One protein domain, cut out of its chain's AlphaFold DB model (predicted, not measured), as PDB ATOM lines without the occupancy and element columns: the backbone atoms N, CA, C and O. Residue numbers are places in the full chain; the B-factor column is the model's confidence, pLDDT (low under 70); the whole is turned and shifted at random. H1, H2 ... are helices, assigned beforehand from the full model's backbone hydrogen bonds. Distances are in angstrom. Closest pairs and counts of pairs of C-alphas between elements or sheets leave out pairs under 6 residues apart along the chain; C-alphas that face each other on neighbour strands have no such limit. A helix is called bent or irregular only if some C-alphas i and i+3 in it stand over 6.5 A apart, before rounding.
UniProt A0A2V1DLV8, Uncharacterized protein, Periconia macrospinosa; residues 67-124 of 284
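What this domain is: This is residues 67 to 124 of the 284 residues of an uncharacterized protein of Periconia macrospinosa (UniProt A0A2V1DLV8). A short helix, H1, folds back beside the first part of one very long straight helix, H2, as a lopsided hairpin; the far part of H2, from residue 103 on, sticks out free as a long arm. The printed part has 58 residues with two named helices, H1 then H2, and no named strand, and its class is all helix. It is extended, with a radius of gyration of the C-alphas of 18.7 A and spans of 62 by 17 by 10 A.

Where its parts are: H1 holds residues 67 to 79, begins with C-alpha 67 at (-36.147, 47.168, 28.755) and is 18.6 A long. It is irregular: C-alphas 68 and 71 are 8.0 A apart. H2 holds residues 85 to 123, is 56.8 A long and ends with C-alpha 123 at (-54.871, 16.215, 40.795).

How they stand to each other: H1 and H2 form a helical hairpin, joined by a tight link of 5 residues. They touch, H2 with residues 87 to 98 alone; the closest C-alphas, of Leu 76 and Ala 87, are 6.3 A apart. They run opposite ways at a shallow tilt of 28 degrees. Every O i to N i+4 pair is within hydrogen-bond range in H2, and 7 of 9 in H1.

The domain as a whole: The two C-alphas farthest apart, of Arg 83 and Lys 124, are 62.5 A apart. Residues 103 to 124 stand free, of which 103 to 123 belong to H2. The printed part has no cut. Residue 67 and residues 79 to 83 have pLDDT under 70.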
ATOM      1  N   GLY A  67     -36.574  48.035  29.866       67.00
ATOM      2  CA  GLY A  67     -36.147  47.168  28.755       67.00
ATOM      3  C   GLY A  67     -36.675  47.631  27.398       67.00
ATOM      4  O   GLY A  67     -35.961  47.560  26.400       67.00
ATOM      5  N   ASP A  68     -37.872  48.216  27.386       71.19
ATOM      6  CA  ASP A  68     -38.532  48.760  26.192       71.19
ATOM      7  C   ASP A  68     -37.846  50.024  25.643       71.19
ATOM      8  O   ASP A  68     -38.069  50.441  24.508       71.19
ATOM      9  N   GLU A  69     -36.961  50.628  26.434       79.88
ATOM     10  CA  GLU A  69     -36.182  51.808  26.075       79.88
ATOM     11  C   GLU A  69     -34.764  51.441  25.605       79.88
ATOM     12  O   GLU A  69     -33.876  52.298  25.560       79.88
ATOM     13  N   TRP A  70     -34.553  50.187  25.177       77.06
ATOM     14  CA  TRP A  70     -33.307  49.700  24.578       77.06
ATOM     15  C   TRP A  70     -32.700  50.638  23.517       77.06
ATOM     16  O   TRP A  70     -31.489  50.847  23.561       77.06
ATOM     17  N   PRO A  71     -33.466  51.293  22.615       77.31
ATOM     18  CA  PRO A  71     -32.893  52.260  21.674       77.31
ATOM     19  C   PRO A  71     -32.193  53.443  22.361       77.31
ATOM     20  O   PRO A  71     -31.172  53.931  21.871       77.31
ATOM     21  N   LYS A  72     -32.699  53.890  23.520       76.44
ATOM     22  CA  LYS A  72     -32.094  54.959  24.329       76.44
ATOM     23  C   LYS A  72     -30.835  54.452  25.039       76.44
ATOM     24  O   LYS A  72     -29.812  55.132  24.998       76.44
ATOM     25  N   ILE A  73     -30.875  53.234  25.586       75.31
ATOM     26  CA  ILE A  73     -29.714  52.550  26.192       75.31
ATOM     27  C   ILE A  73     -28.598  52.359  25.153       75.31
ATOM     28  O   ILE A  73     -27.450  52.724  25.386       75.31
ATOM     29  N   HIS A  74     -28.941  51.881  23.962       72.62
ATOM     30  CA  HIS A  74     -28.024  51.691  22.842       72.62
ATOM     31  C   HIS A  74     -27.433  53.017  22.337       72.62
ATOM     32  O   HIS A  74     -26.248  53.097  22.012       72.62
ATOM     33  N   THR A  75     -28.233  54.087  22.318       77.44
ATOM     34  CA  THR A  75     -27.738  55.435  22.001       77.44
ATOM     35  C   THR A  75     -26.727  55.914  23.046       77.44
ATOM     36  O   THR A  75     -25.729  56.520  22.665       77.44
ATOM     37  N   LEU A  76     -26.933  55.618  24.335       74.25
ATOM     38  CA  LEU A  76     -25.968  55.930  25.397       74.25
ATOM     39  C   LEU A  76     -24.676  55.119  25.274       74.25
ATOM     40  O   LEU A  76     -23.611  55.703  25.403       74.25
ATOM     41  N   ILE A  77     -24.757  53.828  24.945       75.62
ATOM     42  CA  ILE A  77     -23.580  52.972  24.693       75.62
ATOM     43  C   ILE A  77     -22.741  53.506  23.522       75.62
ATOM     44  O   ILE A  77     -21.518  53.435  23.540       75.62
ATOM     45  N   ARG A  78     -23.389  54.050  22.485       74.69
ATOM     46  CA  ARG A  78     -22.691  54.626  21.326       74.69
ATOM     47  C   ARG A  78     -22.141  56.030  21.599       74.69
ATOM     48  O   ARG A  78     -21.139  56.401  21.007       74.69
ATOM     49  N   LYS A  79     -22.820  56.812  22.448       68.88
ATOM     50  CA  LYS A  79     -22.414  58.173  22.847       68.88
ATOM     51  C   LYS A  79     -21.411  58.198  23.995       68.88
ATOM     52  O   LYS A  79     -20.841  59.254  24.248       68.88
ATOM     53  N   SER A  80     -21.219  57.088  24.706       61.41
ATOM     54  CA  SER A  80     -20.235  56.978  25.776       61.41
ATOM     55  C   SER A  80     -18.825  56.911  25.195       61.41
ATOM     56  O   SER A  80     -18.150  55.886  25.261       61.41
ATOM     57  N   ASP A  81     -18.362  58.031  24.650       60.94
ATOM     58  CA  ASP A  81     -16.952  58.365  24.743       60.94
ATOM     59  C   ASP A  81     -16.632  58.458  26.241       60.94
ATOM     60  O   ASP A  81     -17.441  58.970  27.019       60.94
ATOM     61  N   ALA A  82     -15.480  57.943  26.671       59.09
ATOM     62  CA  ALA A  82     -15.108  57.716  28.076       59.09
ATOM     63  C   ALA A  82     -15.089  58.966  29.004       59.09
ATOM     64  O   ALA A  82     -14.558  58.904  30.110       59.09
ATOM     65  N   ARG A  83     -15.630  60.109  28.567       65.50
ATOM     66  CA  ARG A  83     -15.646  61.406  29.256       65.50
ATOM     67  C   ARG A  83     -17.008  61.779  29.863       65.50
ATOM     68  O   ARG A  83     -17.028  62.629  30.747       65.50
ATOM     69  N   ASP A  84     -18.120  61.161  29.449       74.25
ATOM     70  CA  ASP A  84     -19.453  61.450  30.012       74.25
ATOM     71  C   ASP A  84     -19.805  60.480  31.155       74.25
ATOM     72  O   ASP A  84     -20.398  59.410  30.974       74.25
ATOM     73  N   VAL A  85     -19.395  60.866  32.364       74.69
ATOM     74  CA  VAL A  85     -19.583  60.079  33.591       74.69
ATOM     75  C   VAL A  85     -21.072  59.894  33.923       74.69
ATOM     76  O   VAL A  85     -21.458  58.862  34.475       74.69
ATOM     77  N   ASP A  86     -21.935  60.847  33.568       78.94
ATOM     78  CA  ASP A  86     -23.364  60.774  33.881       78.94
ATOM     79  C   ASP A  86     -24.121  59.849  32.927       78.94
ATOM     80  O   ASP A  86     -24.991  59.090  33.371       78.94
ATOM     81  N   ALA A  87     -23.762  59.842  31.640       75.56
ATOM     82  CA  ALA A  87     -24.247  58.842  30.691       75.56
ATOM     83  C   ALA A  87     -23.835  57.420  31.112       75.56
ATOM     84  O   ALA A  87     -24.671  56.513  31.100       75.56
ATOM     85  N   ALA A  88     -22.586  57.243  31.559       76.56
ATOM     86  CA  ALA A  88     -22.074  55.962  32.042       76.56
ATOM     87  C   ALA A  88     -22.814  55.467  33.301       76.56
ATOM     88  O   ALA A  88     -23.276  54.329  33.328       76.56
ATOM     89  N   ARG A  89     -23.027  56.327  34.310       80.75
ATOM     90  CA  ARG A  89     -23.802  55.972  35.519       80.75
ATOM     91  C   ARG A  89     -25.260  55.632  35.204       80.75
ATOM     92  O   ARG A  89     -25.839  54.736  35.818       80.75
ATOM     93  N   LYS A  90     -25.891  56.351  34.268       81.81
ATOM     94  CA  LYS A  90     -27.267  56.056  33.829       81.81
ATOM     95  C   LYS A  90     -27.343  54.704  33.121       81.81
ATOM     96  O   LYS A  90     -28.267  53.935  33.386       81.81
ATOM     97  N   LEU A  91     -26.355  54.400  32.280       81.25
ATOM     98  CA  LEU A  91     -26.223  53.099  31.635       81.25
ATOM     99  C   LEU A  91     -26.048  51.984  32.675       81.25
ATOM    100  O   LEU A  91     -26.828  51.035  32.667       81.25
ATOM    101  N   GLU A  92     -25.114  52.130  33.615       81.81
ATOM    102  CA  GLU A  92     -24.868  51.163  34.694       81.81
ATOM    103  C   GLU A  92     -26.148  50.846  35.485       81.81
ATOM    104  O   GLU A  92     -26.503  49.681  35.670       81.81
ATOM    105  N   ARG A  93     -26.913  51.875  35.873       82.56
ATOM    106  CA  ARG A  93     -28.196  51.708  36.576       82.56
ATOM    107  C   ARG A  93     -29.246  50.993  35.731       82.56
ATOM    108  O   ARG A  93     -29.975  50.160  36.262       82.56
ATOM    109  N   SER A  94     -29.335  51.302  34.435       84.88
ATOM    110  CA  SER A  94     -30.263  50.612  33.528       84.88
ATOM    111  C   SER A  94     -29.895  49.137  33.357       84.88
ATOM    112  O   SER A  94     -30.766  48.276  33.438       84.88
ATOM    113  N   VAL A  95     -28.604  48.819  33.239       84.94
ATOM    114  CA  VAL A  95     -28.110  47.437  33.175       84.94
ATOM    115  C   VAL A  95     -28.422  46.698  34.476       84.94
ATOM    116  O   VAL A  95     -28.934  45.577  34.435       84.94
ATOM    117  N   HIS A  96     -28.186  47.325  35.629       86.25
ATOM    118  CA  HIS A  96     -28.540  46.749  36.924       86.25
ATOM    119  C   HIS A  96     -30.049  46.481  37.035       86.25
ATOM    120  O   HIS A  96     -30.450  45.370  37.374       86.25
ATOM    121  N   TYR A  97     -30.888  47.452  36.660       86.75
ATOM    122  CA  TYR A  97     -32.346  47.301  36.640       86.75
ATOM    123  C   TYR A  97     -32.794  46.120  35.768       86.75
ATOM    124  O   TYR A  97     -33.565  45.278  36.225       86.75
ATOM    125  N   LEU A  98     -32.272  46.010  34.543       87.75
ATOM    126  CA  LEU A  98     -32.594  44.904  33.637       87.75
ATOM    127  C   LEU A  98     -32.119  43.552  34.169       87.75
ATOM    128  O   LEU A  98     -32.778  42.536  33.953       87.75
ATOM    129  N   THR A  99     -30.989  43.528  34.869       89.25
ATOM    130  CA  THR A  99     -30.460  42.303  35.477       89.25
ATOM    131  C   THR A  99     -31.399  41.819  36.581       89.25
ATOM    132  O   THR A  99     -31.848  40.674  36.540       89.25
ATOM    133  N   VAL A 100     -31.794  42.717  37.488       90.31
ATOM    134  CA  VAL A 100     -32.746  42.426  38.572       90.31
ATOM    135  C   VAL A 100     -34.118  42.017  38.021       90.31
ATOM    136  O   VAL A 100     -34.704  41.046  38.491       90.31
ATOM    137  N   GLN A 101     -34.620  42.699  36.986       90.38
ATOM    138  CA  GLN A 101     -35.868  42.335  36.300       90.38
ATOM    139  C   GLN A 101     -35.807  40.924  35.702       90.38
ATOM    140  O   GLN A 101     -36.722  40.128  35.895       90.38
ATOM    141  N   ASN A 102     -34.717  40.573  35.017       92.00
ATOM    142  CA  ASN A 102     -34.548  39.229  34.465       92.00
ATOM    143  C   ASN A 102     -34.496  38.152  35.553       92.00
ATOM    144  O   ASN A 102     -35.044  37.066  35.368       92.00
ATOM    145  N   GLU A 103     -33.844  38.425  36.682       94.25
ATOM    146  CA  GLU A 103     -33.848  37.517  37.831       94.25
ATOM    147  C   GLU A 103     -35.255  37.347  38.410       94.25
ATOM    148  O   GLU A 103     -35.694  36.214  38.612       94.25
ATOM    149  N   LEU A 104     -35.998  38.442  38.586       94.00
ATOM    150  CA  LEU A 104     -37.397  38.417  39.021       94.00
ATOM    151  C   LEU A 104     -38.264  37.564  38.088       94.00
ATOM    152  O   LEU A 104     -38.961  36.669  38.566       94.00
ATOM    153  N   TYR A 105     -38.162  37.757  36.770       94.56
ATOM    154  CA  TYR A 105     -38.902  36.945  35.803       94.56
ATOM    155  C   TYR A 105     -38.498  35.473  35.840       94.56
ATOM    156  O   TYR A 105     -39.361  34.601  35.762       94.56
ATOM    157  N   LYS A 106     -37.209  35.156  36.007       95.06
ATOM    158  CA  LYS A 106     -36.764  33.764  36.188       95.06
ATOM    159  C   LYS A 106     -37.392  33.144  37.434       95.06
ATOM    160  O   LYS A 106     -37.865  32.012  37.373       95.06
ATOM    161  N   HIS A 107     -37.420  33.873  38.548       94.38
ATOM    162  CA  HIS A 107     -38.064  33.409  39.774       94.38
ATOM    163  C   HIS A 107     -39.575  33.233  39.605       94.38
ATOM    164  O   HIS A 107     -40.115  32.234  40.074       94.38
ATOM    165  N   GLU A 108     -40.250  34.144  38.903       94.88
ATOM    166  CA  GLU A 108     -41.681  34.036  38.614       94.88
ATOM    167  C   GLU A 108     -41.988  32.831  37.720       94.88
ATOM    168  O   GLU A 108     -42.848  32.023  38.063       94.88
ATOM    169  N   ILE A 109     -41.244  32.649  36.626       95.56
ATOM    170  CA  ILE A 109     -41.385  31.496  35.729       95.56
ATOM    171  C   ILE A 109     -41.158  30.194  36.499       95.56
ATOM    172  O   ILE A 109     -41.971  29.277  36.400       95.56
ATOM    173  N   ASN A 110     -40.098  30.115  37.309       94.56
ATOM    174  CA  ASN A 110     -39.828  28.939  38.132       94.56
ATOM    175  C   ASN A 110     -40.960  28.688  39.139       94.56
ATOM    176  O   ASN A 110     -41.446  27.564  39.244       94.56
ATOM    177  N   GLY A 111     -41.453  29.734  39.806       90.88
ATOM    178  CA  GLY A 111     -42.593  29.639  40.716       90.88
ATOM    179  C   GLY A 111     -43.881  29.187  40.017       90.88
ATOM    180  O   GLY A 111     -44.645  28.408  40.584       90.88
ATOM    181  N   LEU A 112     -44.116  29.614  38.772       92.19
ATOM    182  CA  LEU A 112     -45.241  29.163  37.948       92.19
ATOM    183  C   LEU A 112     -45.090  27.697  37.520       92.19
ATOM    184  O   LEU A 112     -46.072  26.952  37.541       92.19
ATOM    185  N   ILE A 113     -43.881  27.255  37.170       93.06
ATOM    186  CA  ILE A 113     -43.594  25.848  36.858       93.06
ATOM    187  C   ILE A 113     -43.869  24.975  38.087       93.06
ATOM    188  O   ILE A 113     -44.629  24.007  38.005       93.06
ATOM    189  N   GLU A 114     -43.325  25.354  39.246       89.38
ATOM    190  CA  GLU A 114     -43.542  24.653  40.515       89.38
ATOM    191  C   GLU A 114     -45.024  24.617  40.899       89.38
ATOM    192  O   GLU A 114     -45.545  23.573  41.298       89.38
ATOM    193  N   ALA A 115     -45.727  25.735  40.721       87.81
ATOM    194  CA  ALA A 115     -47.163  25.849  40.926       87.81
ATOM    195  C   ALA A 115     -47.951  24.857  40.062       87.81
ATOM    196  O   ALA A 115     -48.811  24.121  40.558       87.81
ATOM    197  N   VAL A 116     -47.649  24.806  38.765       90.44
ATOM    198  CA  VAL A 116     -48.285  23.872  37.834       90.44
ATOM    199  C   VAL A 116     -48.006  22.430  38.255       90.44
ATOM    200  O   VAL A 116     -48.927  21.613  38.300       90.44
ATOM    201  N   ASP A 117     -46.779  22.103  38.638       86.94
ATOM    202  CA  ASP A 117     -46.441  20.748  39.063       86.94
ATOM    203  C   ASP A 117     -47.076  20.362  40.404       86.94
ATOM    204  O   ASP A 117     -47.535  19.226  40.555       86.94
ATOM    205  N   ALA A 118     -47.203  21.296  41.347       84.69
ATOM    206  CA  ALA A 118     -47.957  21.097  42.582       84.69
ATOM    207  C   ALA A 118     -49.436  20.812  42.288       84.69
ATOM    208  O   ALA A 118     -49.985  19.829  42.785       84.69
ATOM    209  N   THR A 119     -50.073  21.581  41.398       83.69
ATOM    210  CA  THR A 119     -51.472  21.317  41.017       83.69
ATOM    211  C   THR A 119     -51.638  19.973  40.305       83.69
ATOM    212  O   THR A 119     -52.608  19.263  40.575       83.69
ATOM    213  N   LYS A 120     -50.687  19.561  39.452       85.00
ATOM    214  CA  LYS A 120     -50.676  18.211  38.861       85.00
ATOM    215  C   LYS A 120     -50.563  17.141  39.944       85.00
ATOM    216  O   LYS A 120     -51.316  16.175  39.900       85.00
ATOM    217  N   LYS A 121     -49.665  17.309  40.922       79.06
ATOM    218  CA  LYS A 121     -49.532  16.393  42.069       79.06
ATOM    219  C   LYS A 121     -50.827  16.321  42.878       79.06
ATOM    220  O   LYS A 121     -51.244  15.225  43.220       79.06
ATOM    221  N   HIS A 122     -51.496  17.450  43.114       75.19
ATOM    222  CA  HIS A 122     -52.793  17.489  43.801       75.19
ATOM    223  C   HIS A 122     -53.915  16.804  43.013       75.19
ATOM    224  O   HIS A 122     -54.838  16.274  43.619       75.19
ATOM    225  N   ARG A 123     -53.878  16.859  41.674       76.38
ATOM    226  CA  ARG A 123     -54.871  16.215  40.795       76.38
ATOM    227  C   ARG A 123     -54.653  14.715  40.643       76.38
ATOM    228  O   ARG A 123     -55.599  14.013  40.294       76.38
ATOM    229  N   LYS A 124     -53.434  14.217  40.865       73.25
ATOM    230  CA  LYS A 124     -53.186  12.775  40.902       73.25
ATOM    231  C   LYS A 124     -53.961  12.213  42.088       73.25
ATOM    232  O   LYS A 124     -53.603  12.461  43.237       73.25
TER     233      LYS A 124